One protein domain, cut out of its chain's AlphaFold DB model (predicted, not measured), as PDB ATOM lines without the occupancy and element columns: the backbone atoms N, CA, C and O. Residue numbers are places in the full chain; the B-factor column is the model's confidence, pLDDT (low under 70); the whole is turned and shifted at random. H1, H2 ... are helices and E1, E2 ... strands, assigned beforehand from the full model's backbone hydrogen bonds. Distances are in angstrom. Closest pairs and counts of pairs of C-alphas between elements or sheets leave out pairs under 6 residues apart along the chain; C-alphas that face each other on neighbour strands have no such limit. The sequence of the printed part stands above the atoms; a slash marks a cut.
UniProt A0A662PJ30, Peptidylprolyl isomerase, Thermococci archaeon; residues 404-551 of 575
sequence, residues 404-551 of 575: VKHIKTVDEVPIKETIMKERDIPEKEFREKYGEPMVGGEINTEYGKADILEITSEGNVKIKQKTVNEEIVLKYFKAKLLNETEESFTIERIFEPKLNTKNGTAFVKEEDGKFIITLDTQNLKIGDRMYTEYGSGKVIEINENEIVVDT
ATOM      1  N   VAL A 404      14.270  29.067  62.375       95.94
ATOM      2  CA  VAL A 404      14.282  30.404  61.779       95.94
ATOM      3  C   VAL A 404      15.420  30.461  60.765       95.94
ATOM      4  O   VAL A 404      16.577  30.175  61.077       95.94
ATOM      5  N   LYS A 405      15.082  30.745  59.507       94.94
ATOM      6  CA  LYS A 405      16.000  30.663  58.367       94.94
ATOM      7  C   LYS A 405      16.161  32.021  57.710       94.94
ATOM      8  O   LYS A 405      15.179  32.679  57.390       94.94
ATOM      9  N   HIS A 406      17.413  32.388  57.465       94.06
ATOM     10  CA  HIS A 406      17.785  33.582  56.716       94.06
ATOM     11  C   HIS A 406      18.020  33.196  55.259       94.06
ATOM     12  O   HIS A 406      18.926  32.419  54.948       94.06
ATOM     13  N   ILE A 407      17.178  33.708  54.370       91.94
ATOM     14  CA  ILE A 407      17.232  33.438  52.937       91.94
ATOM     15  C   ILE A 407      17.745  34.686  52.249       91.94
ATOM     16  O   ILE A 407      17.074  35.713  52.251       91.94
ATOM     17  N   LYS A 408      18.919  34.596  51.628       92.19
ATOM     18  CA  LYS A 408      19.461  35.708  50.847       92.19
ATOM     19  C   LYS A 408      18.543  36.023  49.667       92.19
ATOM     20  O   LYS A 408      18.125  35.114  48.951       92.19
ATOM     21  N   THR A 409      18.254  37.304  49.457       90.94
ATOM     22  CA  THR A 409      17.477  37.776  48.297       90.94
ATOM     23  C   THR A 409      18.328  37.876  47.042       90.94
ATOM     24  O   THR A 409      17.778  37.853  45.945       90.94
ATOM     25  N   VAL A 410      19.651  37.953  47.197       91.06
ATOM     26  CA  VAL A 410      20.615  38.057  46.102       91.06
ATOM     27  C   VAL A 410      21.640  36.932  46.206       91.06
ATOM     28  O   VAL A 410      22.214  36.695  47.272       91.06
ATOM     29  N   ASP A 411      21.866  36.258  45.084       89.81
ATOM     30  CA  ASP A 411      22.929  35.278  44.884       89.81
ATOM     31  C   ASP A 411      23.731  35.639  43.626       89.81
ATOM     32  O   ASP A 411      23.212  36.277  42.709       89.81
ATOM     33  N   GLU A 412      25.001  35.250  43.578       91.94
ATOM     34  CA  GLU A 412      25.899  35.575  42.470       91.94
ATOM     35  C   GLU A 412      26.633  34.330  41.996       91.94
ATOM     36  O   GLU A 412      27.310  33.657  42.775       91.94
ATOM     37  N   VAL A 413      26.573  34.056  40.694       93.25
ATOM     38  CA  VAL A 413      27.333  32.959  40.084       93.25
ATOM     39  C   VAL A 413      28.160  33.464  38.906       93.25
ATOM     40  O   VAL A 413      27.683  34.303  38.140       93.25
ATOM     41  N   PRO A 414      29.396  32.981  38.711       95.50
ATOM     42  CA  PRO A 414      30.203  33.398  37.573       95.50
ATOM     43  C   PRO A 414      29.600  32.876  36.262       95.50
ATOM     44  O   PRO A 414      29.138  31.735  36.192       95.50
ATOM     45  N   ILE A 415      29.622  33.687  35.201       95.44
ATOM     46  CA  ILE A 415      29.141  33.254  33.876       95.44
ATOM     47  C   ILE A 415      30.055  32.162  33.333       95.44
ATOM     48  O   ILE A 415      29.577  31.151  32.825       95.44
ATOM     49  N   LYS A 416      31.369  32.351  33.497       96.00
ATOM     50  CA  LYS A 416      32.405  31.388  33.129       96.00
ATOM     51  C   LYS A 416      33.095  30.857  34.365       96.00
ATOM     52  O   LYS A 416      33.538  31.635  35.204       96.00
ATOM     53  N   GLU A 417      33.223  29.544  34.447       95.31
ATOM     54  CA  GLU A 417      33.840  28.885  35.588       95.31
ATOM     55  C   GLU A 417      34.770  27.777  35.116       95.31
ATOM     56  O   GLU A 417      34.364  26.912  34.341       95.31
ATOM     57  N   THR A 418      36.019  27.819  35.577       96.00
ATOM     58  CA  THR A 418      37.008  26.771  35.328       96.00
ATOM     59  C   THR A 418      37.049  25.836  36.525       96.00
ATOM     60  O   THR A 418      37.285  26.265  37.652       96.00
ATOM     61  N   ILE A 419      36.820  24.554  36.266       95.44
ATOM     62  CA  ILE A 419      36.683  23.505  37.268       95.44
ATOM     63  C   ILE A 419      37.828  22.515  37.077       95.44
ATOM     64  O   ILE A 419      38.070  22.027  35.970       95.44
ATOM     65  N   MET A 420      38.535  22.206  38.165       97.12
ATOM     66  CA  MET A 420      39.572  21.174  38.158       97.12
ATOM     67  C   MET A 420      38.933  19.795  37.987       97.12
ATOM     68  O   MET A 420      37.913  19.484  38.613       97.12
ATOM     69  N   LYS A 421      39.533  18.958  37.133       96.12
ATOM     70  CA  LYS A 421      39.076  17.578  36.934       96.12
ATOM     71  C   LYS A 421      39.281  16.750  38.188       96.12
ATOM     72  O   LYS A 421      38.423  15.932  38.494       96.12
ATOM     73  N   GLU A 422      40.373  16.975  38.908       96.44
ATOM     74  CA  GLU A 422      40.593  16.390  40.229       96.44
ATOM     75  C   GLU A 422      40.150  17.370  41.313       96.44
ATOM     76  O   GLU A 422      40.607  18.514  41.349       96.44
ATOM     77  N   ARG A 423      39.231  16.932  42.176       94.44
ATOM     78  CA  ARG A 423      38.740  17.733  43.301       94.44
ATOM     79  C   ARG A 423      38.305  16.861  44.468       94.44
ATOM     80  O   ARG A 423      37.904  15.713  44.279       94.44
ATOM     81  N   ASP A 424      38.334  17.459  45.650       94.81
ATOM     82  CA  ASP A 424      37.891  16.848  46.895       94.81
ATOM     83  C   ASP A 424      36.465  17.306  47.227       94.81
ATOM     84  O   ASP A 424      36.153  18.496  47.156       94.81
ATOM     85  N   ILE A 425      35.592  16.361  47.577       94.12
ATOM     86  CA  ILE A 425      34.222  16.621  48.037       94.12
ATOM     87  C   ILE A 425      34.118  16.148  49.490       94.12
ATOM     88  O   ILE A 425      34.431  14.982  49.742       94.12
ATOM     89  N   PRO A 426      33.664  16.974  50.449       96.75
ATOM     90  CA  PRO A 426      33.420  16.517  51.814       96.75
ATOM     91  C   PRO A 426      32.536  15.273  51.839       96.75
ATOM     92  O   PRO A 426      31.499  15.223  51.181       96.75
ATOM     93  N   GLU A 427      32.921  14.258  52.606       92.88
ATOM     94  CA  GLU A 427      32.276  12.942  52.564       92.88
ATOM     95  C   GLU A 427      30.774  13.010  52.860       92.88
ATOM     96  O   GLU A 427      29.977  12.315  52.230       92.88
ATOM     97  N   LYS A 428      30.367  13.901  53.770       92.44
ATOM     98  CA  LYS A 428      28.953  14.148  54.062       92.44
ATOM     99  C   LYS A 428      28.188  14.642  52.828       92.44
ATOM    100  O   LYS A 428      27.125  14.112  52.523       92.44
ATOM    101  N   GLU A 429      28.738  15.620  52.111       92.88
ATOM    102  CA  GLU A 429      28.136  16.162  50.887       92.88
ATOM    103  C   GLU A 429      28.101  15.103  49.779       92.88
ATOM    104  O   GLU A 429      27.093  14.947  49.087       92.88
ATOM    105  N   PHE A 430      29.179  14.324  49.646       93.75
ATOM    106  CA  PHE A 430      29.243  13.224  48.691       93.75
ATOM    107  C   PHE A 430      28.117  12.214  48.936       93.75
ATOM    108  O   PHE A 430      27.393  11.872  48.003       93.75
ATOM    109  N   ARG A 431      27.927  11.784  50.190       93.12
ATOM    110  CA  ARG A 431      26.880  10.825  50.572       93.12
ATOM    111  C   ARG A 431      25.478  11.351  50.302       93.12
ATOM    112  O   ARG A 431      24.646  10.611  49.784       93.12
ATOM    113  N   GLU A 432      25.228  12.625  50.595       90.31
ATOM    114  CA  GLU A 432      23.937  13.269  50.331       90.31
ATOM    115  C   GLU A 432      23.601  13.327  48.830       90.31
ATOM    116  O   GLU A 432      22.430  13.212  48.463       90.31
ATOM    117  N   LYS A 433      24.606  13.487  47.956       89.56
ATOM    118  CA  LYS A 433      24.397  13.665  46.509       89.56
ATOM    119  C   LYS A 433      24.515  12.372  45.695       89.56
ATOM    120  O   LYS A 433      23.796  12.212  44.712       89.56
ATOM    121  N   TYR A 434      25.417  11.470  46.079       91.31
ATOM    122  CA  TYR A 434      25.821  10.304  45.282       91.31
ATOM    123  C   TYR A 434      25.703   8.966  46.028       91.31
ATOM    124  O   TYR A 434      25.877   7.918  45.409       91.31
ATOM    125  N   GLY A 435      25.383   8.980  47.326       92.81
ATOM    126  CA  GLY A 435      25.363   7.785  48.169       92.81
ATOM    127  C   GLY A 435      26.747   7.397  48.699       92.81
ATOM    128  O   GLY A 435      27.687   8.190  48.691       92.81
ATOM    129  N   GLU A 436      26.871   6.175  49.213       93.31
ATOM    130  CA  GLU A 436      28.109   5.713  49.851       93.31
ATOM    131  C   GLU A 436      29.292   5.674  48.856       93.31
ATOM    132  O   GLU A 436      29.174   5.068  47.785       93.31
ATOM    133  N   PRO A 437      30.439   6.303  49.181       91.38
ATOM    134  CA  PRO A 437      31.589   6.342  48.285       91.38
ATOM    135  C   PRO A 437      32.249   4.966  48.146       91.38
ATOM    136  O   PRO A 437      32.580   4.309  49.131       91.38
ATOM    137  N   MET A 438      32.523   4.565  46.903       92.44
ATOM    138  CA  MET A 438      33.240   3.331  46.578       92.44
ATOM    139  C   MET A 438      34.513   3.657  45.796       92.44
ATOM    140  O   MET A 438      34.452   4.023  44.627       92.44
ATOM    141  N   VAL A 439      35.679   3.524  46.434       93.56
ATOM    142  CA  VAL A 439      36.980   3.779  45.792       93.56
ATOM    143  C   VAL A 439      37.165   2.875  44.568       93.56
ATOM    144  O   VAL A 439      36.931   1.671  44.638       93.56
ATOM    145  N   GLY A 440      37.572   3.466  43.442       90.56
ATOM    146  CA  GLY A 440      37.650   2.807  42.135       90.56
ATOM    147  C   GLY A 440      36.310   2.695  41.397       90.56
ATOM    148  O   GLY A 440      36.282   2.206  40.269       90.56
ATOM    149  N   GLY A 441      35.208   3.133  42.013       92.50
ATOM    150  CA  GLY A 441      33.892   3.236  41.388       92.50
ATOM    151  C   GLY A 441      33.742   4.487  40.517       92.50
ATOM    152  O   GLY A 441      34.550   5.412  40.579       92.50
ATOM    153  N   GLU A 442      32.674   4.520  39.720       94.94
ATOM    154  CA  GLU A 442      32.316   5.643  38.844       94.94
ATOM    155  C   GLU A 442      30.980   6.247  39.297       94.94
ATOM    156  O   GLU A 442      30.056   5.524  39.675       94.94
ATOM    157  N   ILE A 443      30.864   7.573  39.231       95.06
ATOM    158  CA  ILE A 443      29.637   8.318  39.528       95.06
ATOM    159  C   ILE A 443      29.249   9.234  38.371       95.06
ATOM    160  O   ILE A 443      30.092   9.712  37.610       95.06
ATOM    161  N   ASN A 444      27.956   9.537  38.282       94.31
ATOM    162  CA  ASN A 444      27.442  10.564  37.383       94.31
ATOM    163  C   ASN A 444      27.336  11.892  38.138       94.31
ATOM    164  O   ASN A 444      26.475  12.074  38.995       94.31
ATOM    165  N   THR A 445      28.225  12.825  37.812       93.25
ATOM    166  CA  THR A 445      28.161  14.211  38.287       93.25
ATOM    167  C   THR A 445      27.271  15.052  37.368       93.25
ATOM    168  O   THR A 445      26.917  14.621  36.272       93.25
ATOM    169  N   GLU A 446      26.972  16.292  37.761       91.88
ATOM    170  CA  GLU A 446      26.267  17.245  36.886       91.88
ATOM    171  C   GLU A 446      27.047  17.592  35.606       91.88
ATOM    172  O   GLU A 446      26.450  18.018  34.621       91.88
ATOM    173  N   TYR A 447      28.362  17.347  35.594       94.50
ATOM    174  CA  TYR A 447      29.240  17.601  34.453       94.50
ATOM    175  C   TYR A 447      29.445  16.377  33.553       94.50
ATOM    176  O   TYR A 447      29.925  16.536  32.438       94.50
ATOM    177  N   GLY A 448      29.111  15.164  34.007       93.88
ATOM    178  CA  GLY A 448      29.445  13.905  33.326       93.88
ATOM    179  C   GLY A 448      30.004  12.850  34.286       93.88
ATOM    180  O   GLY A 448      29.844  12.964  35.505       93.88
ATOM    181  N   LYS A 449      30.680  11.826  33.757       96.12
ATOM    182  CA  LYS A 449      31.216  10.710  34.553       96.12
ATOM    183  C   LYS A 449      32.497  11.099  35.280       96.12
ATOM    184  O   LYS A 449      33.378  11.720  34.682       96.12
ATOM    185  N   ALA A 450      32.623  10.690  36.538       96.69
ATOM    186  CA  ALA A 450      33.831  10.859  37.337       96.69
ATOM    187  C   ALA A 450      34.192   9.564  38.073       96.69
ATOM    188  O   ALA A 450      33.307   8.863  38.559       96.69
ATOM    189  N   ASP A 451      35.486   9.280  38.173       96.69
ATOM    190  CA  ASP A 451      36.019   8.156  38.938       96.69
ATOM    191  C   ASP A 451      36.288   8.597  40.386       96.69
ATOM    192  O   ASP A 451      36.771   9.705  40.634       96.69
ATOM    193  N   ILE A 452      36.001   7.727  41.352       96.56
ATOM    194  CA  ILE A 452      36.327   7.930  42.766       96.56
ATOM    195  C   ILE A 452      37.755   7.427  42.996       96.56
ATOM    196  O   ILE A 452      38.013   6.225  42.908       96.56
ATOM    197  N   LEU A 453      38.686   8.332  43.297       94.75
ATOM    198  CA  LEU A 453      40.108   8.004  43.424       94.75
ATOM    199  C   LEU A 453      40.471   7.472  44.809       94.75
ATOM    200  O   LEU A 453      41.124   6.439  44.918       94.75
ATOM    201  N   GLU A 454      40.068   8.178  45.863       95.19
ATOM    202  CA  GLU A 454      40.358   7.808  47.248       95.19
ATOM    203  C   GLU A 454      39.426   8.532  48.224       95.19
ATOM    204  O   GLU A 454      38.824   9.556  47.897       95.19
ATOM    205  N   ILE A 455      39.341   8.010  49.445       92.44
ATOM    206  CA  ILE A 455      38.784   8.726  50.593       92.44
ATOM    207  C   ILE A 455      39.980   9.178  51.428       92.44
ATOM    208  O   ILE A 455      40.756   8.361  51.922       92.44
ATOM    209  N   THR A 456      40.163  10.488  51.522       88.44
ATOM    210  CA  THR A 456      41.281  11.109  52.233       88.44
ATOM    211  C   THR A 456      41.129  10.932  53.746       88.44
ATOM    212  O   THR A 456      40.020  10.825  54.273       88.44
ATOM    213  N   SER A 457      42.243  10.972  54.482       82.69
ATOM    214  CA  SER A 457      42.235  10.906  55.954       82.69
ATOM    215  C   SER A 457      41.518  12.083  56.624       82.69
ATOM    216  O   SER A 457      41.236  12.029  57.818       82.69
ATOM    217  N   GLU A 458      41.240  13.146  55.870       84.81
ATOM    218  CA  GLU A 458      40.541  14.352  56.319       84.81
ATOM    219  C   GLU A 458      39.017  14.270  56.115       84.81
ATOM    220  O   GLU A 458      38.310  15.226  56.423       84.81
ATOM    221  N   GLY A 459      38.493  13.137  55.628       87.88
ATOM    222  CA  GLY A 459      37.052  12.945  55.429       87.88
ATOM    223  C   GLY A 459      36.516  13.586  54.147       87.88
ATOM    224  O   GLY A 459      35.356  13.994  54.096       87.88
ATOM    225  N   ASN A 460      37.350  13.688  53.109       94.62
ATOM    226  CA  ASN A 460      36.930  14.087  51.764       94.62
ATOM    227  C   ASN A 460      37.065  12.921  50.780       94.62
ATOM    228  O   ASN A 460      38.021  12.150  50.855       94.62
ATOM    229  N   VAL A 461      36.149  12.839  49.823       95.88
ATOM    230  CA  VAL A 461      36.184  11.917  48.690       95.88
ATOM    231  C   VAL A 461      36.824  12.633  47.507       95.88
ATOM    232  O   VAL A 461      36.264  13.595  46.976       95.88
ATOM    233  N   LYS A 462      37.995  12.159  47.088       96.94
ATOM    234  CA  LYS A 462      38.689  12.679  45.913       96.94
ATOM    235  C   LYS A 462      38.115  12.037  44.664       96.94
ATOM    236  O   LYS A 462      38.095  10.810  44.544       96.94
ATOM    237  N   ILE A 463      37.680  12.859  43.717       96.75
ATOM    238  CA  ILE A 463      37.149  12.401  42.432       96.75
ATOM    239  C   ILE A 463      37.969  12.949  41.271       96.75
ATOM    240  O   ILE A 463      38.557  14.026  41.377       96.75
ATOM    241  N   LYS A 464      37.955  12.231  40.148       96.81
ATOM    242  CA  LYS A 464      38.514  12.679  38.872       96.81
ATOM    243  C   LYS A 464      37.463  12.651  37.779       96.81
ATOM    244  O   LYS A 464      36.962  11.592  37.413       96.81
ATOM    245  N   GLN A 465      37.151  13.814  37.224       97.00
ATOM    246  CA  GLN A 465      36.247  13.948  36.092       97.00
ATOM    247  C   GLN A 465      36.841  13.242  34.865       97.00
ATOM    248  O   GLN A 465      37.917  13.602  34.384       97.00
ATOM    249  N   LYS A 466      36.126  12.232  34.372       93.38
ATOM    250  CA  LYS A 466      36.532  11.361  33.265       93.38
ATOM    251  C   LYS A 466      35.948  11.821  31.939       93.38
ATOM    252  O   LYS A 466      36.650  11.836  30.934       93.38
ATOM    253  N   THR A 467      34.673  12.201  31.943       93.31
ATOM    254  CA  THR A 467      34.004  12.802  30.786       93.31
ATOM    255  C   THR A 467      33.331  14.100  31.197       93.31
ATOM    256  O   THR A 467      32.818  14.203  32.315       93.31
ATOM    257  N   VAL A 468      33.296  15.064  30.281       94.19
ATOM    258  CA  VAL A 468      32.523  16.298  30.428       94.19
ATOM    259  C   VAL A 468      31.514  16.374  29.289       94.19
ATOM    260  O   VAL A 468      31.866  16.209  28.124       94.19
ATOM    261  N   ASN A 469      30.243  16.557  29.626       94.31
ATOM    262  CA  ASN A 469      29.174  16.664  28.643       94.31
ATOM    263  C   ASN A 469      29.233  18.033  27.945       94.31
ATOM    264  O   ASN A 469      29.558  19.040  28.574       94.31
ATOM    265  N   GLU A 470      28.871  18.093  26.661       91.12
ATOM    266  CA  GLU A 470      28.786  19.368  25.927       91.12
ATOM    267  C   GLU A 470      27.672  20.271  26.475       91.12
ATOM    268  O   GLU A 470      27.855  21.483  26.607       91.12
ATOM    269  N   GLU A 471      26.536  19.665  26.830       92.38
ATOM    270  CA  GLU A 471      25.424  20.309  27.522       92.38
ATOM    271  C   GLU A 471      25.383  19.855  28.982       92.38
ATOM    272  O   GLU A 471      25.311  18.664  29.293       92.38
ATOM    273  N   ILE A 472      25.421  20.828  29.886       94.00
ATOM    274  CA  ILE A 472      25.529  20.625  31.328       94.00
ATOM    275  C   ILE A 472      24.284  21.223  31.973       94.00
ATOM    276  O   ILE A 472      23.910  22.361  31.689       94.00
ATOM    277  N   VAL A 473      23.635  20.468  32.855       90.69
ATOM    278  CA  VAL A 473      22.465  20.941  33.604       90.69
ATOM    279  C   VAL A 473      22.883  21.143  35.053       90.69
ATOM    280  O   VAL A 473      23.057  20.185  35.802       90.69
ATOM    281  N   LEU A 474      23.068  22.403  35.438       88.38
ATOM    282  CA  LEU A 474      23.360  22.815  36.808       88.38
ATOM    283  C   LEU A 474      22.057  23.098  37.563       88.38
ATOM    284  O   LEU A 474      20.991  23.235  36.967       88.38
ATOM    285  N   LYS A 475      22.161  23.268  38.889       81.31
ATOM    286  CA  LYS A 475      21.026  23.503  39.805       81.31
ATOM    287  C   LYS A 475      20.003  24.529  39.291       81.31
ATOM    288  O   LYS A 475      18.807  24.305  39.444       81.31
ATOM    289  N   TYR A 476      20.473  25.639  38.719       82.00
ATOM    290  CA  TYR A 476      19.613  26.715  38.213       82.00
ATOM    291  C   TYR A 476      19.830  27.060  36.739       82.00
ATOM    292  O   TYR A 476      19.022  27.779  36.176       82.00
ATOM    293  N   PHE A 477      20.908  26.589  36.117       90.38
ATOM    294  CA  PHE A 477      21.291  27.022  34.776       90.38
ATOM    295  C   PHE A 477      21.649  25.829  33.917       90.38
ATOM    296  O   PHE A 477      22.301  24.891  34.377       90.38
ATOM    297  N   LYS A 478      21.336  25.921  32.631       93.38
ATOM    298  CA  LYS A 478      22.081  25.161  31.633       93.38
ATOM    299  C   LYS A 478      23.437  25.818  31.407       93.38
ATOM    300  O   LYS A 478      23.569  27.036  31.498       93.38
ATOM    301  N   ALA A 479      24.444  25.020  31.099       95.31
ATOM    302  CA  ALA A 479      25.775  25.484  30.757       95.31
ATOM    303  C   ALA A 479      26.320  24.700  29.562       95.31
ATOM    304  O   ALA A 479      25.863  23.596  29.264       95.31
ATOM    305  N   LYS A 480      27.291  25.294  28.873       95.94
ATOM    306  CA  LYS A 480      28.024  24.668  27.774       95.94
ATOM    307  C   LYS A 480      29.490  24.526  28.126       95.94
ATOM    308  O   LYS A 480      30.060  25.404  28.773       95.94
ATOM    309  N   LEU A 481      30.100  23.444  27.662       96.50
ATOM    310  CA  LEU A 481      31.547  23.286  27.706       96.50
ATOM    311  C   LEU A 481      32.209  24.276  26.731       96.50
ATOM    312  O   LEU A 481      31.911  24.271  25.540       96.50
ATOM    313  N   LEU A 482      33.102  25.132  27.235       95.31
ATOM    314  CA  LEU A 482      33.884  26.068  26.419       95.31
ATOM    315  C   LEU A 482      35.240  25.501  26.021       95.31
ATOM    316  O   LEU A 482      35.678  25.657  24.882       95.31
ATOM    317  N   ASN A 483      35.944  24.917  26.987       94.00
ATOM    318  CA  ASN A 483      37.234  24.287  26.770       94.00
ATOM    319  C   ASN A 483      37.459  23.163  27.781       94.00
ATOM    320  O   ASN A 483      36.885  23.154  28.868       94.00
ATOM    321  N   GLU A 484      38.324  22.229  27.411       96.25
ATOM    322  CA  GLU A 484      38.746  21.124  28.259       96.25
ATOM    323  C   GLU A 484      40.241  20.880  28.047       96.25
ATOM    324  O   GLU A 484      40.732  20.870  26.918       96.25
ATOM    325  N   THR A 485      40.969  20.721  29.146       94.88
ATOM    326  CA  THR A 485      42.388  20.361  29.187       94.88
ATOM    327  C   THR A 485      42.560  19.026  29.913       94.88
ATOM    328  O   THR A 485      41.590  18.399  30.355       94.88
ATOM    329  N   GLU A 486      43.801  18.552  30.047       92.19
ATOM    330  CA  GLU A 486      44.085  17.352  30.845       92.19
ATOM    331  C   GLU A 486      43.765  17.546  32.337       92.19
ATOM    332  O   GLU A 486      43.388  16.586  33.008       92.19
ATOM    333  N   GLU A 487      43.842  18.781  32.844       95.00
ATOM    334  CA  GLU A 487      43.721  19.087  34.278       95.00
ATOM    335  C   GLU A 487      42.391  19.753  34.664       95.00
ATOM    336  O   GLU A 487      41.969  19.676  35.818       95.00
ATOM    337  N   SER A 488      41.706  20.410  33.723       96.62
ATOM    338  CA  SER A 488      40.531  21.242  34.018       96.62
ATOM    339  C   SER A 488      39.563  21.326  32.840       96.62
ATOM    340  O   SER A 488      39.886  20.927  31.723       96.62
ATOM    341  N   PHE A 489      38.384  21.888  33.073       96.75
ATOM    342  CA  PHE A 489      37.448  22.272  32.023       96.75
ATOM    343  C   PHE A 489      36.751  23.583  32.385       96.75
ATOM    344  O   PHE A 489      36.523  23.863  33.560       96.75
ATOM    345  N   THR A 490      36.421  24.397  31.386       96.62
ATOM    346  CA  THR A 490      35.698  25.659  31.582       96.62
ATOM    347  C   THR A 490      34.294  25.551  31.027       96.62
ATOM    348  O   THR A 490      34.110  25.177  29.869       96.62
ATOM    349  N   ILE A 491      33.311  25.935  31.834       96.50
ATOM    350  CA  ILE A 491      31.905  25.991  31.444       96.50
ATOM    351  C   ILE A 491      31.444  27.441  31.298       96.50
ATOM    352  O   ILE A 491      31.963  28.330  31.971       96.50
ATOM    353  N   GLU A 492      30.444  27.668  30.452       96.12
ATOM    354  CA  GLU A 492      29.717  28.935  30.339       96.12
ATOM    355  C   GLU A 492      28.233  28.708  30.604       96.12
ATOM    356  O   GLU A 492      27.580  27.926  29.910       96.12
ATOM    357  N   ARG A 493      27.699  29.382  31.622       96.06
ATOM    358  CA  ARG A 493      26.275  29.350  31.957       96.06
ATOM    359  C   ARG A 493      25.476  30.099  30.893       96.06
ATOM    360  O   ARG A 493      25.850  31.185  30.462       96.06
ATOM    361  N   ILE A 494      24.349  29.525  30.495       93.94
ATOM    362  CA  ILE A 494      23.418  30.124  29.543       93.94
ATOM    363  C   ILE A 494      22.528  31.106  30.303       93.94
ATOM    364  O   ILE A 494      21.950  30.756  31.330       93.94
ATOM    365  N   PHE A 495      22.419  32.335  29.797       94.50
ATOM    366  CA  PHE A 495      21.566  33.353  30.402       94.50
ATOM    367  C   PHE A 495      20.090  32.943  30.343       94.50
ATOM    368  O   PHE A 495      19.534  32.716  29.266       94.50
ATOM    369  N   GLU A 496      19.447  32.925  31.507       92.12
ATOM    370  CA  GLU A 496      18.006  32.753  31.652       92.12
ATOM    371  C   GLU A 496      17.462  33.933  32.464       92.12
ATOM    372  O   GLU A 496      17.803  34.064  33.636       92.12
ATOM    373  N   PRO A 497      16.615  34.811  31.892       92.38
ATOM    374  CA  PRO A 497      16.195  36.047  32.561       92.38
ATOM    375  C   PRO A 497      15.335  35.807  33.809       92.38
ATOM    376  O   PRO A 497      15.152  36.712  34.625       92.38
ATOM    377  N   LYS A 498      14.777  34.601  33.942       93.75
ATOM    378  CA  LYS A 498      13.885  34.206  35.024       93.75
ATOM    379  C   LYS A 498      14.139  32.750  35.393       93.75
ATOM    380  O   LYS A 498      14.137  31.893  34.517       93.75
ATOM    381  N   LEU A 499      14.275  32.487  36.688       90.62
ATOM    382  CA  LEU A 499      14.548  31.172  37.255       90.62
ATOM    383  C   LEU A 499      13.472  30.774  38.264       90.62
ATOM    384  O   LEU A 499      12.943  31.616  38.990       90.62
ATOM    385  N   ASN A 500      13.203  29.474  38.358       87.75
ATOM    386  CA  ASN A 500      12.432  28.892  39.454       87.75
ATOM    387  C   ASN A 500      13.405  28.257  40.451       87.75
ATOM    388  O   ASN A 500      13.941  27.178  40.209       87.75
ATOM    389  N   THR A 501      13.653  28.939  41.566       86.00
ATOM    390  CA  THR A 501      14.523  28.446  42.639       86.00
ATOM    391  C   THR A 501      13.708  27.691  43.691       86.00
ATOM    392  O   THR A 501      12.477  27.760  43.719       86.00
ATOM    393  N   LYS A 502      14.390  27.021  44.630       83.44
ATOM    394  CA  LYS A 502      13.734  26.409  45.801       83.44
ATOM    395  C   LYS A 502      13.028  27.429  46.706       83.44
ATOM    396  O   LYS A 502      12.142  27.045  47.458       83.44
ATOM    397  N   ASN A 503      13.414  28.701  46.612       85.50
ATOM    398  CA  ASN A 503      12.863  29.809  47.387       85.50
ATOM    399  C   ASN A 503      11.912  30.678  46.537       85.50
ATOM    400  O   ASN A 503      11.607  31.806  46.901       85.50
ATOM    401  N   GLY A 504      11.450  30.175  45.387       85.94
ATOM    402  CA  GLY A 504      10.519  30.878  44.505       85.94
ATOM    403  C   GLY A 504      11.165  31.448  43.243       85.94
ATOM    404  O   GLY A 504      12.266  31.067  42.840       85.94
ATOM    405  N   THR A 505      10.429  32.335  42.576       90.25
ATOM    406  CA  THR A 505      10.868  32.972  41.328       90.25
ATOM    407  C   THR A 505      12.046  33.911  41.587       90.25
ATOM    408  O   THR A 505      12.014  34.681  42.540       90.25
ATOM    409  N   ALA A 506      13.050  33.887  40.711       92.00
ATOM    410  CA  ALA A 506      14.154  34.840  40.702       92.00
ATOM    411  C   ALA A 506      14.355  35.451  39.310       92.00
ATOM    412  O   ALA A 506      14.070  34.811  38.296       92.00
ATOM    413  N   PHE A 507      14.879  36.670  39.264       94.31
ATOM    414  CA  PHE A 507      15.312  37.352  38.048       94.31
ATOM    415  C   PHE A 507      16.827  37.355  37.959       94.31
ATOM    416  O   PHE A 507      17.507  37.483  38.974       94.31
ATOM    417  N   VAL A 508      17.347  37.249  36.741       95.50
ATOM    418  CA  VAL A 508      18.791  37.221  36.505       95.50
ATOM    419  C   VAL A 508      19.215  38.448  35.721       95.50
ATOM    420  O   VAL A 508      18.596  38.805  34.716       95.50
ATOM    421  N   LYS A 509      20.293  39.084  36.175       95.50
ATOM    422  CA  LYS A 509      20.995  40.144  35.451       95.50
ATOM    423  C   LYS A 509      22.454  39.772  35.271       95.50
ATOM    424  O   LYS A 509      23.022  39.071  36.099       95.50
ATOM    425  N   GLU A 510      23.043  40.253  34.191       95.06
ATOM    426  CA  GLU A 510      24.477  40.146  33.958       95.06
ATOM    427  C   GLU A 510      25.177  41.405  34.474       95.06
ATOM    428  O   GLU A 510      24.816  42.516  34.082       95.06
ATOM    429  N   GLU A 511      26.162  41.225  35.350       94.25
ATOM    430  CA  GLU A 511      26.979  42.305  35.905       94.25
ATOM    431  C   GLU A 511      28.391  41.777  36.182       94.25
ATOM    432  O   GLU A 511      28.556  40.706  36.763       94.25
ATOM    433  N   ASP A 512      29.418  42.488  35.709       92.75
ATOM    434  CA  ASP A 512      30.838  42.171  35.940       92.75
ATOM    435  C   ASP A 512      31.242  40.699  35.694       92.75
ATOM    436  O   ASP A 512      32.020  40.101  36.441       92.75
ATOM    437  N   GLY A 513      30.721  40.086  34.623       92.62
ATOM    438  CA  GLY A 513      31.029  38.692  34.266       92.62
ATOM    439  C   GLY A 513      30.361  37.646  35.168       92.62
ATOM    440  O   GLY A 513      30.733  36.467  35.138       92.62
ATOM    441  N   LYS A 514      29.367  38.060  35.957       95.56
ATOM    442  CA  LYS A 514      28.533  37.212  36.806       95.56
ATOM    443  C   LYS A 514      27.061  37.346  36.437       95.56
ATOM    444  O   LYS A 514      26.613  38.358  35.901       95.56
ATOM    445  N   PHE A 515      26.302  36.321  36.789       95.31
ATOM    446  CA  PHE A 515      24.858  36.392  36.884       95.31
ATOM    447  C   PHE A 515      24.457  36.714  38.321       95.31
ATOM    448  O   PHE A 515      24.732  35.940  39.239       95.31
ATOM    449  N   ILE A 516      23.797  37.859  38.488       94.12
ATOM    450  CA  ILE A 516      23.170  38.313  39.726       94.12
ATOM    451  C   ILE A 516      21.737  37.790  39.732       94.12
ATOM    452  O   ILE A 516      20.913  38.193  38.906       94.12
ATOM    453  N   ILE A 517      21.446  36.868  40.642       92.38
ATOM    454  CA  ILE A 517      20.158  36.200  40.800       92.38
ATOM    455  C   ILE A 517      19.428  36.889  41.948       92.38
ATOM    456  O   ILE A 517      19.865  36.821  43.091       92.38
ATOM    457  N   THR A 518      18.320  37.564  41.662       92.69
ATOM    458  CA  THR A 518      17.526  38.292  42.660       92.69
ATOM    459  C   THR A 518      16.164  37.632  42.829       92.69
ATOM    460  O   THR A 518      15.409  37.541  41.862       92.69
ATOM    461  N   LEU A 519      15.829  37.182  44.040       91.06
ATOM    462  CA  LEU A 519      14.501  36.654  44.360       91.06
ATOM    463  C   LEU A 519      13.424  37.721  44.129       91.06
ATOM    464  O   LEU A 519      13.587  38.884  44.495       91.06
ATOM    465  N   ASP A 520      12.306  37.317  43.530       90.00
ATOM    466  CA  ASP A 520      11.146  38.182  43.340       90.00
ATOM    467  C   ASP A 520      10.377  38.328  44.655       90.00
ATOM    468  O   ASP A 520       9.632  37.437  45.071       90.00
ATOM    469  N   THR A 521      10.571  39.465  45.318       87.06
ATOM    470  CA  THR A 521       9.956  39.781  46.611       87.06
ATOM    471  C   THR A 521       8.844  40.821  46.512       87.06
ATOM    472  O   THR A 521       8.247  41.164  47.529       87.06
ATOM    473  N   GLN A 522       8.518  41.319  45.311       83.94
ATOM    474  CA  GLN A 522       7.645  42.495  45.145       83.94
ATOM    475  C   GLN A 522       6.241  42.304  45.730       83.94
ATOM    476  O   GLN A 522       5.616  43.262  46.184       83.94
ATOM    477  N   ASN A 523       5.750  41.063  45.722       84.62
ATOM    478  CA  ASN A 523       4.433  40.707  46.241       84.62
ATOM    479  C   ASN A 523       4.482  40.011  47.607       84.62
ATOM    480  O   ASN A 523       3.429  39.628  48.111       84.62
ATOM    481  N   LEU A 524       5.671  39.841  48.193       89.56
ATOM    482  CA  LEU A 524       5.853  39.149  49.463       89.56
ATOM    483  C   LEU A 524       5.633  40.110  50.634       89.56
ATOM    484  O   LEU A 524       6.160  41.223  50.651       89.56
ATOM    485  N   LYS A 525       4.863  39.680  51.633       93.38
ATOM    486  CA  LYS A 525       4.563  40.454  52.841       93.38
ATOM    487  C   LYS A 525       4.921  39.669  54.093       93.38
ATOM    488  O   LYS A 525       4.880  38.442  54.124       93.38
ATOM    489  N   ILE A 526       5.222  40.401  55.165       93.56
ATOM    490  CA  ILE A 526       5.347  39.808  56.499       93.56
ATOM    491  C   ILE A 526       4.021  39.121  56.847       93.56
ATOM    492  O   ILE A 526       2.950  39.719  56.730       93.56
ATOM    493  N   GLY A 527       4.110  37.866  57.275       89.81
ATOM    494  CA  GLY A 527       2.980  36.988  57.552       89.81
ATOM    495  C   GLY A 527       2.648  36.001  56.434       89.81
ATOM    496  O   GLY A 527       1.989  34.999  56.713       89.81
ATOM    497  N   ASP A 528       3.127  36.224  55.207       91.38
ATOM    498  CA  ASP A 528       2.881  35.303  54.098       91.38
ATOM    499  C   ASP A 528       3.560  33.947  54.332       91.38
ATOM    500  O   ASP A 528       4.591  33.841  55.005       91.38
ATOM    501  N   ARG A 529       2.994  32.886  53.740       89.62
ATOM    502  CA  ARG A 529       3.641  31.569  53.696       89.62
ATOM    503  C   ARG A 529       4.504  31.453  52.448       89.62
ATOM    504  O   ARG A 529       4.016  31.621  51.334       89.62
ATOM    505  N   MET A 530       5.763  31.084  52.642       88.00
ATOM    506  CA  MET A 530       6.758  30.893  51.591       88.00
ATOM    507  C   MET A 530       7.237  29.442  51.595       88.00
ATOM    508  O   MET A 530       7.441  28.852  52.657       88.00
ATOM    509  N   TYR A 531       7.413  28.855  50.411       87.12
ATOM    510  CA  TYR A 531       8.150  27.601  50.266       87.12
ATOM    511  C   TYR A 531       9.628  27.914  50.080       87.12
ATOM    512  O   TYR A 531       9.995  28.784  49.294       87.12
ATOM    513  N   THR A 532      10.454  27.209  50.838       87.69
ATOM    514  CA  THR A 532      11.898  27.408  50.903       87.69
ATOM    515  C   THR A 532      12.598  26.068  50.730       87.69
ATOM    516  O   THR A 532      11.970  25.008  50.814       87.69
ATOM    517  N   GLU A 533      13.918  26.080  50.574       84.12
ATOM    518  CA  GLU A 533      14.703  24.840  50.592       84.12
ATOM    519  C   GLU A 533      14.622  24.059  51.918       84.12
ATOM    520  O   GLU A 533      14.934  22.871  51.934       84.12
ATOM    521  N   TYR A 534      14.144  24.696  52.993       86.38
ATOM    522  CA  TYR A 534      13.904  24.096  54.309       86.38
ATOM    523  C   TYR A 534      12.433  23.693  54.534       86.38
ATOM    524  O   TYR A 534      12.076  23.259  55.628       86.38
ATOM    525  N   GLY A 535      11.570  23.844  53.521       87.50
ATOM    526  CA  GLY A 535      10.130  23.583  53.598       87.50
ATOM    527  C   GLY A 535       9.275  24.855  53.627       87.50
ATOM    528  O   GLY A 535       9.746  25.950  53.314       87.50
ATOM    529  N   SER A 536       7.990  24.710  53.967       89.69
ATOM    530  CA  SER A 536       7.063  25.844  54.101       89.69
ATOM    531  C   SER A 536       7.275  26.562  55.432       89.69
ATOM    532  O   SER A 536       7.238  25.925  56.483       89.69
ATOM    533  N   GLY A 537       7.412  27.884  55.395       92.06
ATOM    534  CA  GLY A 537       7.497  28.716  56.591       92.06
ATOM    535  C   GLY A 537       6.766  30.045  56.443       92.06
ATOM    536  O   GLY A 537       6.325  30.411  55.353       92.06
ATOM    537  N   LYS A 538       6.602  30.745  57.562       94.19
ATOM    538  CA  LYS A 538       6.000  32.075  57.644       94.19
ATOM    539  C   LYS A 538       7.087  33.137  57.514       94.19
ATOM    540  O   LYS A 538       8.084  33.083  58.225       94.19
ATOM    541  N   VAL A 539       6.888  34.120  56.648       95.00
ATOM    542  CA  VAL A 539       7.787  35.273  56.539       95.00
ATOM    543  C   VAL A 539       7.620  36.145  57.778       95.00
ATOM    544  O   VAL A 539       6.521  36.639  58.040       95.00
ATOM    545  N   ILE A 540       8.691  36.334  58.545       95.25
ATOM    546  CA  ILE A 540       8.675  37.160  59.760       95.25
ATOM    547  C   ILE A 540       9.357  38.513  59.551       95.25
ATOM    548  O   ILE A 540       8.974  39.485  60.198       95.25
ATOM    549  N   GLU A 541      10.290  38.603  58.602       95.19
ATOM    550  CA  GLU A 541      11.004  39.835  58.272       95.19
ATOM    551  C   GLU A 541      11.406  39.847  56.792       95.19
ATOM    552  O   GLU A 541      11.719  38.804  56.213       95.19
ATOM    553  N   ILE A 542      11.384  41.032  56.177       92.25
ATOM    554  CA  ILE A 542      11.837  41.260  54.802       92.25
ATOM    555  C   ILE A 542      12.781  42.459  54.827       92.25
ATOM    556  O   ILE A 542      12.351  43.579  55.104       92.25
ATOM    557  N   ASN A 543      14.044  42.206  54.507       88.69
ATOM    558  CA  ASN A 543      15.104  43.197  54.390       88.69
ATOM    559  C   ASN A 543      15.551  43.318  52.925       88.69
ATOM    560  O   ASN A 543      15.157  42.527  52.070       88.69
ATOM    561  N   GLU A 544      16.404  44.300  52.620       82.25
ATOM    562  CA  GLU A 544      16.924  44.498  51.254       82.25
ATOM    563  C   GLU A 544      17.708  43.271  50.748       82.25
ATOM    564  O   GLU A 544      17.582  42.883  49.586       82.25
ATOM    565  N   ASN A 545      18.454  42.612  51.642       86.31
ATOM    566  CA  ASN A 545      19.396  41.541  51.294       86.31
ATOM    567  C   ASN A 545      18.952  40.139  51.737       86.31
ATOM    568  O   ASN A 545      19.564  39.143  51.340       86.31
ATOM    569  N   GLU A 546      17.919  40.037  52.574       92.94
ATOM    570  CA  GLU A 546      17.449  38.756  53.095       92.94
ATOM    571  C   GLU A 546      15.965  38.763  53.467       92.94
ATOM    572  O   GLU A 546      15.376  39.797  53.775       92.94
ATOM    573  N   ILE A 547      15.376  37.573  53.465       94.19
ATOM    574  CA  ILE A 547      14.060  37.276  54.016       94.19
ATOM    575  C   ILE A 547      14.275  36.334  55.194       94.19
ATOM    576  O   ILE A 547      14.923  35.294  55.048       94.19
ATOM    577  N   VAL A 548      13.698  36.666  56.344       95.44
ATOM    578  CA  VAL A 548      13.700  35.781  57.509       95.44
ATOM    579  C   VAL A 548      12.397  34.991  57.517       95.44
ATOM    580  O   VAL A 548      11.299  35.561  57.514       95.44
ATOM    581  N   VAL A 549      12.518  33.666  57.504       95.50
ATOM    582  CA  VAL A 549      11.395  32.731  57.418       95.50
ATOM    583  C   VAL A 549      11.398  31.792  58.618       95.50
ATOM    584  O   VAL A 549      12.365  31.076  58.863       95.50
ATOM    585  N   ASP A 550      10.283  31.754  59.338       96.25
ATOM    586  CA  ASP A 550      10.046  30.823  60.432       96.25
ATOM    587  C   ASP A 550       9.395  29.532  59.912       96.25
ATOM    588  O   ASP A 550       8.251  29.534  59.453       96.25
ATOM    589  N   THR A 551      10.124  28.417  59.977       94.75
ATOM    590  CA  THR A 551       9.649  27.090  59.538       94.75
ATOM    591  C   THR A 551       9.082  26.241  60.683       94.75
ATOM    592  O   THR A 551       8.823  25.044  60.516       94.75
TER     593      THR A 551
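AT A GLANCE: This is residues 404 to 551 of the 575 residues of the protein "Peptidylprolyl isomerase" of Thermococci archaeon (UniProt A0A662PJ30). Four small, strongly twisted four-stranded sheets follow one another round an open arch, like a horseshoe, with the short helix H1 packed on the sheet at one end. The first four strands, E1 to E4, run along the arch as one bending line and give each sheet an edge strand; the later strands come back from the E4 end, three to a sheet. The orders are E4 E7 E6 E5, E3 E10 E9 E8, E2 E13 E12 E11 and E1 E16 E15 E14, all antiparallel. The printed part has 148 residues, with one named helix, between E4 and E5, and sixteen named strands; it is mostly strand, loose, with a radius of gyration of the C-alphas of 18.2 A, and spans 51 by 32 by 20 A.

HOW THE PARTS SIT: Start with E4, residues 422 to 426, E7, 460 to 465, E6, 448 to 455, and E5, 442 to 445: look for N 461 and O 425 at 2.7 A, N 464 and O 451 at 2.8 A, and N 443 and O 450 at 2.8 A, within hydrogen-bond range. H1, residues 427 to 434, is on this sheet at a height of 8.1 A, over none of its strands, but only just: 2 of its 8 C-alphas fall on E4. Every O i to N i+4 pair of H1 is within hydrogen-bond range. The closest C-alphas of H1 and E7 are those of Glu 427 and Asn 460, 4.9 A apart. E3, residues 416 to 420, runs on into E4 at 89 degrees. Beside E3 come E10, 488 to 493, E9, 478 to 484, and E8, 471 to 473; see N 419 and O 489, N 482 and O 490, and N 479 and O 472, each 2.8 A. E2, residues 410 to 414, runs on into E3 at 67 degrees; beside it come E13, 514 to 519, E12, 504 to 511, and E11, 498 to 501, with N 517 and O 411, N 507 and O 518, and N 499 and O 506 each at 2.8 A. E1, residues 404 to 408, runs on into E2 at 50 degrees; beside it come E16, 546 to 550, E15, 535 to 542, and E14, 529 to 532, with N 405 and O 549, N 538 and O 550, and N 530 and O 537 each at 2.8 A. E5 E6 E7, E8 E9 E10, E11 E12 E13 and E14 E15 E16 are meanders, each strand in a hairpin with the one before, its antiparallel neighbour. E1 and E4 are apart.

IN THESE COORDINATES: Find C-alpha 404 at (14.282, 30.404, 61.779), where E1 begins, and C-alpha 426 at (33.420, 16.517, 51.814), where E4 ends; E16 ends at C-alpha 550, (10.046, 30.823, 60.432). The longest strands by residues measure 20.3 A for E6, 21.8 A for E12 and 17.8 A for E15, which bends by 64 degrees at residue 538. H1 measures 10.1 A.

THE WHOLE: The C-alphas farthest apart, those of Glu 486 and Gly 527, are 52.8 A apart, while those of Val 404 and Thr 551 are 6.1 A apart. The printed part has no cut and no long link; H1 to E5 and E13 to E14 are short and the others tight. The mean pLDDT of the printed part is 92.5, and no printed residue is under 70.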